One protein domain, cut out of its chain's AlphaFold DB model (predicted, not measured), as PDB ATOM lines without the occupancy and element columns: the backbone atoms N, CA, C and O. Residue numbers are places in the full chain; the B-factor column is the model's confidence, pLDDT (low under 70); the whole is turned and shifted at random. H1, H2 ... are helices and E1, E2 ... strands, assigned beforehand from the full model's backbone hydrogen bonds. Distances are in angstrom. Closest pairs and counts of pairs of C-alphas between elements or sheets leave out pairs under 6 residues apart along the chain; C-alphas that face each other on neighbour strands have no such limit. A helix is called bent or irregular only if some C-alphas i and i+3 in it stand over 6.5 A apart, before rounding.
ATOM      1  N   TRP A  64       6.069  58.076 106.552       87.31
ATOM      2  CA  TRP A  64       6.958  58.572 105.509       87.31
ATOM      3  C   TRP A  64       6.142  58.985 104.293       87.31
ATOM      4  O   TRP A  64       5.383  58.173 103.764       87.31
ATOM      5  N   ASP A  65       6.287  60.240 103.871       85.69
ATOM      6  CA  ASP A  65       5.588  60.802 102.711       85.69
ATOM      7  C   ASP A  65       6.449  60.672 101.449       85.69
ATOM      8  O   ASP A  65       7.514  61.294 101.344       85.69
ATOM      9  N   PHE A  66       5.948  59.896 100.484       78.81
ATOM     10  CA  PHE A  66       6.505  59.797  99.143       78.81
ATOM     11  C   PHE A  66       5.485  60.252  98.099       78.81
ATOM     12  O   PHE A  66       4.626  59.484  97.661       78.81
ATOM     13  N   GLY A  67       5.582  61.517  97.682       73.62
ATOM     14  CA  GLY A  67       4.712  62.068  96.640       73.62
ATOM     15  C   GLY A  67       3.233  62.119  97.041       73.62
ATOM     16  O   GLY A  67       2.370  61.844  96.210       73.62
ATOM     17  N   GLY A  68       2.938  62.426  98.308       83.06
ATOM     18  CA  GLY A  68       1.581  62.543  98.851       83.06
ATOM     19  C   GLY A  68       1.008  61.237  99.403       83.06
ATOM     20  O   GLY A  68      -0.124  61.219  99.883       83.06
ATOM     21  N   LYS A  69       1.768  60.137  99.349       86.00
ATOM     22  CA  LYS A  69       1.378  58.848  99.930       86.00
ATOM     23  C   LYS A  69       2.177  58.600 101.199       86.00
ATOM     24  O   LYS A  69       3.369  58.306 101.134       86.00
ATOM     25  N   VAL A  70       1.501  58.690 102.342       89.31
ATOM     26  CA  VAL A  70       2.102  58.419 103.649       89.31
ATOM     27  C   VAL A  70       2.030  56.922 103.945       89.31
ATOM     28  O   VAL A  70       0.948  56.334 103.928       89.31
ATOM     29  N   ARG A  71       3.177  56.300 104.225       89.94
ATOM     30  CA  ARG A  71       3.277  54.898 104.659       89.94
ATOM     31  C   ARG A  71       4.022  54.809 105.991       89.94
ATOM     32  O   ARG A  71       5.013  55.520 106.156       89.94
ATOM     33  N   PRO A  72       3.599  53.965 106.946       91.50
ATOM     34  CA  PRO A  72       4.336  53.809 108.194       91.50
ATOM     35  C   PRO A  72       5.703  53.170 107.924       91.50
ATOM     36  O   PRO A  72       5.834  52.293 107.066       91.50
ATOM     37  N   GLY A  73       6.722  53.579 108.681       91.25
ATOM     38  CA  GLY A  73       8.094  53.091 108.514       91.25
ATOM     39  C   GLY A  73       8.202  51.567 108.569       91.25
ATOM     40  O   GLY A  73       8.930  50.982 107.772       91.25
ATOM     41  N   ARG A  74       7.413  50.908 109.429       93.31
ATOM     42  CA  ARG A  74       7.358  49.441 109.511       93.31
ATOM     43  C   ARG A  74       6.991  48.776 108.189       93.31
ATOM     44  O   ARG A  74       7.632  47.801 107.830       93.31
ATOM     45  N   GLN A  75       6.009  49.311 107.462       93.75
ATOM     46  CA  GLN A  75       5.582  48.739 106.189       93.75
ATOM     47  C   GLN A  75       6.677  48.947 105.143       93.75
ATOM     48  O   GLN A  75       7.095  48.001 104.492       93.75
ATOM     49  N   MET A  76       7.218  50.168 105.057       91.44
ATOM     50  CA  MET A  76       8.302  50.495 104.123       91.44
ATOM     51  C   MET A  76       9.544  49.619 104.326       91.44
ATOM     52  O   MET A  76      10.151  49.182 103.352       91.44
ATOM     53  N   VAL A  77       9.952  49.384 105.575       92.81
ATOM     54  CA  VAL A  77      11.162  48.614 105.899       92.81
ATOM     55  C   VAL A  77      10.932  47.115 105.721       92.81
ATOM     56  O   VAL A  77      11.681  46.458 105.000       92.81
ATOM     57  N   ASN A  78       9.872  46.574 106.322       95.44
ATOM     58  CA  ASN A  78       9.638  45.132 106.322       95.44
ATOM     59  C   ASN A  78       9.220  44.612 104.939       95.44
ATOM     60  O   ASN A  78       9.678  43.546 104.532       95.44
ATOM     61  N   ASP A  79       8.435  45.374 104.170       95.25
ATOM     62  CA  ASP A  79       8.064  44.956 102.815       95.25
ATOM     63  C   ASP A  79       9.264  45.041 101.862       95.25
ATOM     64  O   ASP A  79       9.421  44.170 101.008       95.25
ATOM     65  N   MET A  80      10.164  46.023 102.020       94.12
ATOM     66  CA  MET A  80      11.405  46.090 101.233       94.12
ATOM     67  C   MET A  80      12.287  44.870 101.506       94.12
ATOM     68  O   MET A  80      12.744  44.212 100.569       94.12
ATOM     69  N   GLN A  81      12.466  44.533 102.783       95.50
ATOM     70  CA  GLN A  81      13.158  43.323 103.215       95.50
ATOM     71  C   GLN A  81      12.533  42.065 102.594       95.50
ATOM     72  O   GLN A  81      13.241  41.235 102.019       95.50
ATOM     73  N   GLY A  82      11.203  41.956 102.639       97.00
ATOM     74  CA  GLY A  82      10.456  40.855 102.041       97.00
ATOM     75  C   GLY A  82      10.620  40.758 100.525       97.00
ATOM     76  O   GLY A  82      10.860  39.672 100.005       97.00
ATOM     77  N   ARG A  83      10.566  41.881  99.798       96.56
ATOM     78  CA  ARG A  83      10.737  41.900  98.333       96.56
ATOM     79  C   ARG A  83      12.151  41.537  97.900       96.56
ATOM     80  O   ARG A  83      12.315  40.824  96.912       96.56
ATOM     81  N   ILE A  84      13.169  41.986  98.632       96.62
ATOM     82  CA  ILE A  84      14.553  41.567  98.381       96.62
ATOM     83  C   ILE A  84      14.681  40.059  98.607       96.62
ATOM     84  O   ILE A  84      15.248  39.356  97.770       96.62
ATOM     85  N   ALA A  85      14.103  39.548  99.696       98.12
ATOM     86  CA  ALA A  85      14.136  38.125  99.991       98.12
ATOM     87  C   ALA A  85      13.393  37.278  98.946       98.12
ATOM     88  O   ALA A  85      13.910  36.241  98.540       98.12
ATOM     89  N   GLU A  86      12.230  37.730  98.472       98.06
ATOM     90  CA  GLU A  86      11.451  37.095  97.400       98.06
ATOM     91  C   GLU A  86      12.250  37.016  96.087       98.06
ATOM     92  O   GLU A  86      12.295  35.966  95.444       98.06
ATOM     93  N   LEU A  87      12.943  38.096  95.705       98.00
ATOM     94  CA  LEU A  87      13.794  38.115  94.509       98.00
ATOM     95  C   LEU A  87      14.986  37.157  94.626       98.00
ATOM     96  O   LEU A  87      15.288  36.438  93.673       98.00
ATOM     97  N   LEU A  88      15.646  37.124  95.786       98.12
ATOM     98  CA  LEU A  88      16.766  36.218  96.036       98.12
ATOM     99  C   LEU A  88      16.305  34.759  96.082       98.12
ATOM    100  O   LEU A  88      16.927  33.909  95.456       98.12
ATOM    101  N   ALA A  89      15.181  34.474  96.741       98.12
ATOM    102  CA  ALA A  89      14.566  33.152  96.759       98.12
ATOM    103  C   ALA A  89      14.271  32.659  95.337       98.12
ATOM    104  O   ALA A  89      14.657  31.549  94.976       98.12
ATOM    105  N   LYS A  90      13.685  33.520  94.497       98.12
ATOM    106  CA  LYS A  90      13.446  33.222  93.082       98.12
ATOM    107  C   LYS A  90      14.744  32.965  92.313       98.12
ATOM    108  O   LYS A  90      14.781  32.053  91.494       98.12
ATOM    109  N   ALA A  91      15.801  33.736  92.567       98.00
ATOM    110  CA  ALA A  91      17.101  33.532  91.926       98.00
ATOM    111  C   ALA A  91      17.728  32.177  92.308       98.00
ATOM    112  O   ALA A  91      18.276  31.497  91.440       98.00
ATOM    113  N   ILE A  92      17.602  31.757  93.573       97.25
ATOM    114  CA  ILE A  92      18.029  30.428  94.041       97.25
ATOM    115  C   ILE A  92      17.223  29.333  93.338       97.25
ATOM    116  O   ILE A  92      17.808  28.428  92.749       97.25
ATOM    117  N   ASP A  93      15.892  29.447  93.336       95.88
ATOM    118  CA  ASP A  93      14.989  28.452  92.743       95.88
ATOM    119  C   ASP A  93      15.204  28.328  91.213       95.88
ATOM    120  O   ASP A  93      14.946  27.284  90.615       95.88
ATOM    121  N   GLN A  94      15.739  29.378  90.575       97.25
ATOM    122  CA  GLN A  94      16.140  29.417  89.162       97.25
ATOM    123  C   GLN A  94      17.602  29.011  88.905       97.25
ATOM    124  O   GLN A  94      18.064  29.123  87.770       97.25
ATOM    125  N   ASN A  95      18.337  28.535  89.917       96.69
ATOM    126  CA  ASN A  95      19.762  28.177  89.841       96.69
ATOM    127  C   ASN A  95      20.702  29.341  89.462       96.69
ATOM    128  O   ASN A  95      21.864  29.116  89.118       96.69
ATOM    129  N   ALA A  96      20.241  30.593  89.541       97.69
ATOM    130  CA  ALA A  96      21.008  31.766  89.115       97.69
ATOM    131  C   ALA A  96      22.179  32.104  90.058       97.69
ATOM    132  O   ALA A  96      23.056  32.882  89.689       97.69
ATOM    133  N   LEU A  97      22.210  31.520  91.262       97.19
ATOM    134  CA  LEU A  97      23.254  31.742  92.270       97.19
ATOM    135  C   LEU A  97      24.219  30.554  92.443       97.19
ATOM    136  O   LEU A  97      25.115  30.630  93.281       97.19
ATOM    137  N   ASN A  98      24.110  29.496  91.628       95.94
ATOM    138  CA  ASN A  98      24.937  28.281  91.760       95.94
ATOM    139  C   ASN A  98      26.441  28.534  91.572       95.94
ATOM    140  O   ASN A  98      27.262  27.798  92.106       95.94
ATOM    141  N   ALA A  99      26.808  29.564  90.806       96.75
ATOM    142  CA  ALA A  99      28.207  29.953  90.633       96.75
ATOM    143  C   ALA A  99      28.764  30.740  91.833       96.75
ATOM    144  O   ALA A  99      29.976  30.804  92.008       96.75
ATOM    145  N   ALA A 100      27.894  31.362  92.635       95.50
ATOM    146  CA  ALA A 100      28.284  32.211  93.757       95.50
ATOM    147  C   ALA A 100      28.331  31.455  95.092       95.50
ATOM    148  O   ALA A 100      29.002  31.909  96.016       95.50
ATOM    149  N   MET A 101      27.602  30.341  95.212       95.38
ATOM    150  CA  MET A 101      27.425  29.623  96.471       95.38
ATOM    151  C   MET A 101      27.142  28.127  96.224       95.38
ATOM    152  O   MET A 101      26.387  27.805  95.302       95.38
ATOM    153  N   PRO A 102      27.705  27.207  97.033       95.00
ATOM    154  CA  PRO A 102      27.396  25.777  96.970       95.00
ATOM    155  C   PRO A 102      25.908  25.469  97.180       95.00
ATOM    156  O   PRO A 102      25.190  26.203  97.861       95.00
ATOM    157  N   LYS A 103      25.437  24.342  96.638       92.81
ATOM    158  CA  LYS A 103      24.016  23.950  96.684       92.81
ATOM    159  C   LYS A 103      23.494  23.799  98.116       92.81
ATOM    160  O   LYS A 103      22.358  24.172  98.405       92.81
ATOM    161  N   GLU A 104      24.317  23.259  99.005       92.94
ATOM    162  CA  GLU A 104      23.990  23.042 100.411       92.94
ATOM    163  C   GLU A 104      23.771  24.380 101.136       92.94
ATOM    164  O   GLU A 104      22.778  24.549 101.847       92.94
ATOM    165  N   GLU A 105      24.645  25.358 100.888       96.94
ATOM    166  CA  GLU A 105      24.538  26.717 101.430       96.94
ATOM    167  C   GLU A 105      23.346  27.475 100.829       96.94
ATOM    168  O   GLU A 105      22.623  28.157 101.555       96.94
ATOM    169  N   LEU A 106      23.057  27.289  99.535       96.56
ATOM    170  CA  LEU A 106      21.874  27.865  98.885       96.56
ATOM    171  C   LEU A 106      20.569  27.364  99.514       96.56
ATOM    172  O   LEU A 106      19.636  28.148  99.689       96.56
ATOM    173  N   GLY A 107      20.502  26.086  99.902       95.50
ATOM    174  CA  GLY A 107      19.358  25.533 100.630       95.50
ATOM    175  C   GLY A 107      19.150  26.202 101.994       95.50
ATOM    176  O   GLY A 107      18.030  26.598 102.329       95.50
ATOM    177  N   GLN A 108      20.232  26.399 102.753       97.00
ATOM    178  CA  GLN A 108      20.193  27.101 104.043       97.00
ATOM    179  C   GLN A 108      19.819  28.575 103.869       97.00
ATOM    180  O   GLN A 108      18.959  29.093 104.585       97.00
ATOM    181  N   PHE A 109      20.400  29.245 102.874       97.56
ATOM    182  CA  PHE A 109      20.095  30.635 102.579       97.56
ATOM    183  C   PHE A 109      18.636  30.804 102.143       97.56
ATOM    184  O   PHE A 109      17.951  31.711 102.610       97.56
ATOM    185  N   ARG A 110      18.097  29.878 101.345       97.25
ATOM    186  CA  ARG A 110      16.680  29.860 100.957       97.25
ATOM    187  C   ARG A 110      15.739  29.718 102.156       97.25
ATOM    188  O   ARG A 110      14.683  30.358 102.175       97.25
ATOM    189  N   GLN A 111      16.114  28.913 103.153       96.44
ATOM    190  CA  GLN A 111      15.371  28.775 104.408       96.44
ATOM    191  C   GLN A 111      15.458  30.049 105.258       96.44
ATOM    192  O   GLN A 111      14.433  30.514 105.762       96.44
ATOM    193  N   PHE A 112      16.646  30.651 105.358       97.75
ATOM    194  CA  PHE A 112      16.833  31.947 106.008       97.75
ATOM    195  C   PHE A 112      15.946  33.021 105.368       97.75
ATOM    196  O   PHE A 112      15.198  33.682 106.082       97.75
ATOM    197  N   LEU A 113      15.945  33.144 104.035       98.00
ATOM    198  CA  LEU A 113      15.129  34.121 103.304       98.00
ATOM    199  C   LEU A 113      13.630  33.920 103.539       98.00
ATOM    200  O   LEU A 113      12.892  34.901 103.579       98.00
ATOM    201  N   ARG A 114      13.167  32.677 103.741       97.06
ATOM    202  CA  ARG A 114      11.763  32.401 104.082       97.06
ATOM    203  C   ARG A 114      11.372  33.044 105.412       97.06
ATOM    204  O   ARG A 114      10.338  33.701 105.479       97.06
ATOM    205  N   PHE A 115      12.197  32.874 106.444       95.12
ATOM    206  CA  PHE A 115      11.953  33.467 107.759       95.12
ATOM    207  C   PHE A 115      12.192  34.980 107.750       95.12
ATOM    208  O   PHE A 115      11.321  35.750 108.140       95.12
ATOM    209  N   TYR A 116      13.349  35.403 107.243       96.44
ATOM    210  CA  TYR A 116      13.772  36.798 107.181       96.44
ATOM    211  C   TYR A 116      12.815  37.649 106.344       96.44
ATOM    212  O   TYR A 116      12.410  38.725 106.765       96.44
ATOM    213  N   GLY A 117      12.416  37.167 105.171       96.00
ATOM    214  CA  GLY A 117      11.539  37.889 104.258       96.00
ATOM    215  C   GLY A 117      10.047  37.700 104.502       96.00
ATOM    216  O   GLY A 117       9.261  38.361 103.836       96.00
ATOM    217  N   GLY A 118       9.631  36.787 105.385       95.94
ATOM    218  CA  GLY A 118       8.213  36.457 105.539       95.94
ATOM    219  C   GLY A 118       7.610  35.815 104.279       95.94
ATOM    220  O   GLY A 118       6.538  36.208 103.811       95.94
ATOM    221  N   LEU A 119       8.315  34.844 103.696       97.62
ATOM    222  CA  LEU A 119       7.882  34.162 102.475       97.62
ATOM    223  C   LEU A 119       7.078  32.896 102.801       97.62
ATOM    224  O   LEU A 119       7.340  32.194 103.783       97.62
ATOM    225  N   ASN A 120       6.129  32.550 101.934       96.56
ATOM    226  CA  ASN A 120       5.476  31.243 101.979       96.56
ATOM    227  C   ASN A 120       6.379  30.133 101.396       96.56
ATOM    228  O   ASN A 120       7.514  30.366 100.976       96.56
ATOM    229  N   GLU A 121       5.872  28.901 101.353       94.44
ATOM    230  CA  GLU A 121       6.604  27.733 100.829       94.44
ATOM    231  C   GLU A 121       7.039  27.891  99.371       94.44
ATOM    232  O   GLU A 121       8.091  27.394  98.982       94.44
ATOM    233  N   LYS A 122       6.275  28.651  98.584       95.75
ATOM    234  CA  LYS A 122       6.579  28.952  97.182       95.75
ATOM    235  C   LYS A 122       7.569  30.113  97.020       95.75
ATOM    236  O   LYS A 122       7.833  30.516  95.897       95.75
ATOM    237  N   GLY A 123       8.098  30.669  98.116       96.62
ATOM    238  CA  GLY A 123       9.013  31.816  98.081       96.62
ATOM    239  C   GLY A 123       8.345  33.158  97.801       96.62
ATOM    240  O   GLY A 123       9.048  34.113  97.497       96.62
ATOM    241  N   VAL A 124       7.017  33.234  97.903       96.88
ATOM    242  CA  VAL A 124       6.254  34.458  97.637       96.88
ATOM    243  C   VAL A 124       6.021  35.211  98.942       96.88
ATOM    244  O   VAL A 124       5.647  34.598  99.948       96.88
ATOM    245  N   LEU A 125       6.222  36.530  98.920       97.06
ATOM    246  CA  LEU A 125       5.935  37.412 100.049       97.06
ATOM    247  C   LEU A 125       4.428  37.434 100.333       97.06
ATOM    248  O   LEU A 125       3.618  37.663  99.434       97.06
ATOM    249  N   VAL A 126       4.053  37.225 101.592       96.00
ATOM    250  CA  VAL A 126       2.660  37.302 102.065       96.00
ATOM    251  C   VAL A 126       2.490  38.456 103.050       96.00
ATOM    252  O   VAL A 126       3.480  38.988 103.543       96.00
ATOM    253  N   ALA A 127       1.247  38.856 103.332       96.12
ATOM    254  CA  ALA A 127       0.951  39.896 104.318       96.12
ATOM    255  C   ALA A 127       1.567  39.552 105.685       96.12
ATOM    256  O   ALA A 127       1.389  38.438 106.187       96.12
ATOM    257  N   GLN A 128       2.288  40.509 106.275       93.56
ATOM    258  CA  GLN A 128       3.035  40.312 107.517       93.56
ATOM    259  C   GLN A 128       2.499  41.196 108.650       93.56
ATOM    260  O   GLN A 128       2.425  42.414 108.482       93.56
ATOM    261  N   PRO A 129       2.233  40.635 109.846       93.81
ATOM    262  CA  PRO A 129       1.954  41.409 111.058       93.81
ATOM    263  C   PRO A 129       2.976  42.513 111.359       93.81
ATOM    264  O   PRO A 129       2.618  43.588 111.840       93.81
ATOM    265  N   SER A 130       4.258  42.270 111.057       93.44
ATOM    266  CA  SER A 130       5.344  43.227 111.291       93.44
ATOM    267  C   SER A 130       5.196  44.502 110.450       93.44
ATOM    268  O   SER A 130       5.598  45.578 110.898       93.44
ATOM    269  N   SER A 131       4.570  44.423 109.271       95.25
ATOM    270  CA  SER A 131       4.268  45.566 108.397       95.25
ATOM    271  C   SER A 131       3.055  46.380 108.864       95.25
ATOM    272  O   SER A 131       2.846  47.491 108.381       95.25
ATOM    273  N   GLY A 132       2.305  45.900 109.860       94.69
ATOM    274  CA  GLY A 132       1.127  46.566 110.414       94.69
ATOM    275  C   GLY A 132      -0.194  46.009 109.885       94.69
ATOM    276  O   GLY A 132      -0.229  45.037 109.132       94.69
ATOM    277  N   TYR A 133      -1.290  46.635 110.308       94.75
ATOM    278  CA  TYR A 133      -2.649  46.145 110.098       94.75
ATOM    279  C   TYR A 133      -3.543  47.225 109.485       94.75
ATOM    280  O   TYR A 133      -3.451  48.391 109.867       94.75
ATOM    281  N   SER A 134      -4.429  46.835 108.564       94.00
ATOM    282  CA  SER A 134      -5.587  47.656 108.187       94.00
ATOM    283  C   SER A 134      -6.701  47.552 109.230       94.00
ATOM    284  O   SER A 134      -7.475  48.485 109.403       94.00
ATOM    285  N   GLU A 135      -6.766  46.417 109.930       94.50
ATOM    286  CA  GLU A 135      -7.671  46.168 111.052       94.50
ATOM    287  C   GLU A 135      -6.856  45.539 112.178       94.50
ATOM    288  O   GLU A 135      -6.368  44.417 112.040       94.50
ATOM    289  N   TRP A 136      -6.651  46.268 113.273       93.06
ATOM    290  CA  TRP A 136      -5.850  45.759 114.383       93.06
ATOM    291  C   TRP A 136      -6.530  44.549 115.042       93.06
ATOM    292  O   TRP A 136      -7.758  44.538 115.173       93.06
ATOM    293  N   PRO A 137      -5.756  43.524 115.447       94.56
ATOM    294  CA  PRO A 137      -6.293  42.421 116.223       94.56
ATOM    295  C   PRO A 137      -6.875  42.937 117.541       94.56
ATOM    296  O   PRO A 137      -6.342  43.866 118.153       94.56
ATOM    297  N   GLY A 138      -7.969  42.318 117.966       93.19
ATOM    298  CA  GLY A 138      -8.684  42.635 119.196       93.19
ATOM    299  C   GLY A 138      -8.894  41.393 120.056       93.19
ATOM    300  O   GLY A 138      -8.194  40.390 119.927       93.19
ATOM    301  N   LEU A 147      -1.630  44.399 106.657       95.81
ATOM    302  CA  LEU A 147      -1.547  45.171 105.420       95.81
ATOM    303  C   LEU A 147      -1.045  44.301 104.265       95.81
ATOM    304  O   LEU A 147      -0.142  43.477 104.437       95.81
ATOM    305  N   ASP A 148      -1.596  44.534 103.075       95.31
ATOM    306  CA  ASP A 148      -1.073  43.929 101.856       95.31
ATOM    307  C   ASP A 148       0.360  44.433 101.592       95.31
ATOM    308  O   ASP A 148       0.608  45.643 101.708       95.31
ATOM    309  N   PRO A 149       1.308  43.543 101.232       95.44
ATOM    310  CA  PRO A 149       2.687  43.947 100.995       95.44
ATOM    311  C   PRO A 149       2.814  44.902  99.810       95.44
ATOM    312  O   PRO A 149       2.367  44.597  98.699       95.44
ATOM    313  N   LEU A 150       3.521  46.010 100.009       93.19
ATOM    314  CA  LEU A 150       3.800  46.980  98.954       93.19
ATOM    315  C   LEU A 150       4.587  46.346  97.800       93.19
ATOM    316  O   LEU A 150       5.413  45.440  97.969       93.19
ATOM    317  N   THR A 151       4.359  46.843  96.589       91.94
ATOM    318  CA  THR A 151       5.205  46.531  95.432       91.94
ATOM    319  C   THR A 151       6.512  47.329  95.479       91.94
ATOM    320  O   THR A 151       6.582  48.409  96.064       91.94
ATOM    321  N   ILE A 152       7.558  46.853  94.790       89.44
ATOM    322  CA  ILE A 152       8.827  47.603  94.662       89.44
ATOM    323  C   ILE A 152       8.584  49.004  94.076       89.44
ATOM    324  O   ILE A 152       9.198  49.970  94.519       89.44
ATOM    325  N   ARG A 153       7.651  49.134  93.123       87.88
ATOM    326  CA  ARG A 153       7.296  50.421  92.507       87.88
ATOM    327  C   ARG A 153       6.680  51.401  93.508       87.88
ATOM    328  O   ARG A 153       6.956  52.592  93.425       87.88
ATOM    329  N   GLU A 154       5.855  50.918  94.432       88.75
ATOM    330  CA  GLU A 154       5.283  51.751  95.496       88.75
ATOM    331  C   GLU A 154       6.319  52.151  96.542       88.75
ATOM    332  O   GLU A 154       6.214  53.236  97.107       88.75
ATOM    333  N   MET A 155       7.313  51.295  96.784       87.06
ATOM    334  CA  MET A 155       8.360  51.552  97.770       87.06
ATOM    335  C   MET A 155       9.518  52.386  97.238       87.06
ATOM    336  O   MET A 155      10.172  53.034  98.041       87.06
ATOM    337  N   LEU A 156       9.785  52.397  95.928       85.69
ATOM    338  CA  LEU A 156      10.876  53.163  95.309       85.69
ATOM    339  C   LEU A 156      10.373  54.270  94.362       85.69
ATOM    340  O   LEU A 156      10.782  54.312  93.199       85.69
ATOM    341  N   PRO A 157       9.506  55.195  94.814       79.94
ATOM    342  CA  PRO A 157       9.020  56.278  93.963       79.94
ATOM    343  C   PRO A 157      10.113  57.309  93.641       79.94
ATOM    344  O   PRO A 157      10.047  57.962  92.603       79.94
ATOM    345  N   ASN A 158      11.119  57.465  94.512       83.75
ATOM    346  CA  ASN A 158      12.295  58.310  94.302       83.75
ATOM    347  C   ASN A 158      13.471  57.861  95.200       83.75
ATOM    348  O   ASN A 158      13.336  56.945  96.013       83.75
ATOM    349  N   ARG A 159      14.635  58.519  95.077       80.75
ATOM    350  CA  ARG A 159      15.851  58.193  95.853       80.75
ATOM    351  C   ARG A 159      15.677  58.312  97.374       80.75
ATOM    352  O   ARG A 159      16.379  57.627  98.112       80.75
ATOM    353  N   GLY A 160      14.754  59.149  97.845       81.50
ATOM    354  CA  GLY A 160      14.471  59.345  99.267       81.50
ATOM    355  C   GLY A 160      13.967  58.084  99.969       81.50
ATOM    356  O   GLY A 160      14.173  57.932 101.170       81.50
ATOM    357  N   ALA A 161      13.397  57.132  99.228       83.75
ATOM    358  CA  ALA A 161      12.919  55.861  99.769       83.75
ATOM    359  C   ALA A 161      13.999  54.970 100.394       83.75
ATOM    360  O   ALA A 161      13.681  54.068 101.169       83.75
ATOM    361  N   ALA A 162      15.276  55.225 100.097       85.25
ATOM    362  CA  ALA A 162      16.379  54.542 100.761       85.25
ATOM    363  C   ALA A 162      16.547  54.989 102.222       85.25
ATOM    364  O   ALA A 162      17.043  54.227 103.048       85.25
ATOM    365  N   PHE A 163      16.136  56.213 102.568       85.38
ATOM    366  CA  PHE A 163      16.441  56.807 103.867       85.38
ATOM    367  C   PHE A 163      15.823  56.059 105.066       85.38
ATOM    368  O   PHE A 163      16.574  55.768 105.997       85.38
ATOM    369  N   PRO A 164      14.537  55.640 105.057       84.62
ATOM    370  CA  PRO A 164      13.970  54.815 106.131       84.62
ATOM    371  C   PRO A 164      14.733  53.505 106.366       84.62
ATOM    372  O   PRO A 164      14.787  53.029 107.497       84.62
ATOM    373  N   GLN A 165      15.330  52.940 105.309       87.44
ATOM    374  CA  GLN A 165      16.036  51.654 105.345       87.44
ATOM    375  C   GLN A 165      17.396  51.764 106.039       87.44
ATOM    376  O   GLN A 165      17.830  50.840 106.718       87.44
ATOM    377  N   ILE A 166      18.078  52.898 105.865       89.56
ATOM    378  CA  ILE A 166      19.462  53.079 106.323       89.56
ATOM    379  C   ILE A 166      19.582  53.989 107.540       89.56
ATOM    380  O   ILE A 166      20.641  54.020 108.158       89.56
ATOM    381  N   PHE A 167      18.536  54.742 107.900       88.94
ATOM    382  CA  PHE A 167      18.624  55.760 108.948       88.94
ATOM    383  C   PHE A 167      19.136  55.188 110.271       88.94
ATOM    384  O   PHE A 167      20.022  55.767 110.887       88.94
ATOM    385  N   GLN A 168      18.646  54.010 110.663       88.69
ATOM    386  CA  GLN A 168      19.079  53.331 111.887       88.69
ATOM    387  C   GLN A 168      20.432  52.617 111.751       88.69
ATOM    388  O   GLN A 168      20.978  52.176 112.751       88.69
ATOM    389  N   ALA A 169      20.997  52.504 110.547       89.94
ATOM    390  CA  ALA A 169      22.345  51.979 110.335       89.94
ATOM    391  C   ALA A 169      23.427  53.069 110.449       89.94
ATOM    392  O   ALA A 169      24.604  52.750 110.602       89.94
ATOM    393  N   ILE A 170      23.048  54.353 110.405       92.56
ATOM    394  CA  ILE A 170      23.974  55.469 110.625       92.56
ATOM    395  C   ILE A 170      24.381  55.466 112.103       92.56
ATOM    396  O   ILE A 170      23.529  55.610 112.976       92.56
ATOM    397  N   ILE A 171      25.681  55.336 112.381       93.31
ATOM    398  CA  ILE A 171      26.236  55.211 113.743       93.31
ATOM    399  C   ILE A 171      25.813  56.357 114.683       93.31
ATOM    400  O   ILE A 171      25.564  56.140 115.868       93.31
ATOM    401  N   ASP A 172      25.627  57.565 114.142       93.06
ATOM    402  CA  ASP A 172      25.172  58.758 114.876       93.06
ATOM    403  C   ASP A 172      23.648  58.794 115.122       93.06
ATOM    404  O   ASP A 172      23.134  59.707 115.771       93.06
ATOM    405  N   MET A 173      22.899  57.850 114.554       92.44
ATOM    406  CA  MET A 173      21.430  57.790 114.588       92.44
ATOM    407  C   MET A 173      20.910  56.489 115.215       92.44
ATOM    408  O   MET A 173      19.694  56.313 115.344       92.44
ATOM    409  N   GLN A 174      21.812  55.585 115.602       91.56
ATOM    410  CA  GLN A 174      21.479  54.297 116.192       91.56
ATOM    411  C   GLN A 174      20.836  54.461 117.576       91.56
ATOM    412  O   GLN A 174      21.367  55.184 118.426       91.56
ATOM    413  N   PRO A 175      19.705  53.784 117.839       90.50
ATOM    414  CA  PRO A 175      19.198  53.663 119.195       90.50
ATOM    415  C   PRO A 175      20.141  52.793 120.055       90.50
ATOM    416  O   PRO A 175      20.821  51.908 119.549       90.50
TER     417      PRO A 175
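Overview. This is residues 64 to 138 and 147 to 175 of the 286 residues of the protein "FAD-dependent oxidoreductase" of Sphingomonas daechungensis (UniProt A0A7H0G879). A long helical hairpin makes the length of this domain: H1 is its long arm, and the shorter H2 folds back along the later part of H1. Near the beginning of H1 sit a small strand hairpin, E1 and E2, the four-residue helix H3, and H4, which crosses H1; residues 167 to 175, of which 167 to 169 belong to H4, stick out, and E3 lies well away from the other named elements. The printed part has 104 residues, with four named helices and three named strands in the order E1 E2 H1 H2 E3 H3 H4; the class is mostly helix, and the sheet E1 - E2 is antiparallel. It is only just compact, close to loose, with a radius of gyration of the C-alphas of 15.4 A and spans of 43 by 38 by 27 A.

Arrangement. E1, residues 64 to 66, and E2, residues 69 to 72, form an antiparallel hairpin with 152 degrees between their directions; N 64 and O 71 are 2.8 A apart and N 71 and O 64 are 2.9 A apart, both within hydrogen-bond range. A tight link joins E2 to H1, residues 73 to 93, which is the hub, touching three other helices. H2, residues 103 to 117, touches H1 at a shallow tilt of 23 degrees, opposite ways, a helical hairpin; their closest C-alphas, those of Gly 82 and Gly 117, are 3.9 A apart. E3, residues 133 to 135, pairs with no named strand and is apart from H1 and H2. H3, residues 152 to 155, touches residues 76 to 83 of H1, the closest C-alphas being those of Met 76 and Met 155, 6.4 A apart. H4, residues 159 to 169, touches residues 73 to 77 of H1 about perpendicular, at 83 degrees, the closest C-alphas being those of Val 77 and Gln 165, 5.8 A apart. The closest C-alphas of E1 and H4, those of Phe 66 and Ala 161, are 7.6 A apart. In H1 and H2 every O i to N i+4 pair is within hydrogen-bond range; in H4 2 of 7 are, beside 5 of 8 O i to N i+3 pairs, and H3 is too short for an O i to N i+4 pair.

Along the chain. E1 begins at C-alpha 64 (6.958, 58.572, 105.509), and E2 is 10.1 A long. H1 measures 30.1 A and ends at C-alpha 93 (14.989, 28.452, 92.743); H2 measures 20.2 A. H4 measures 17.0 A, ends at C-alpha 169 (22.345, 51.979, 110.335), and is irregular, with C-alphas 165 and 168 7.4 A apart.

Size, cuts and confidence. The two C-alphas farthest apart, those of Ala 99 and Gly 138, are 48.3 A apart. Residues 139 to 146 are not printed, and C-alphas 138 and 147 across the cut are 15.7 A apart. The link from H2 to E3, residues 118 to 132, is long. The mean pLDDT of the printed part is 92.9, and no printed residue is under 70.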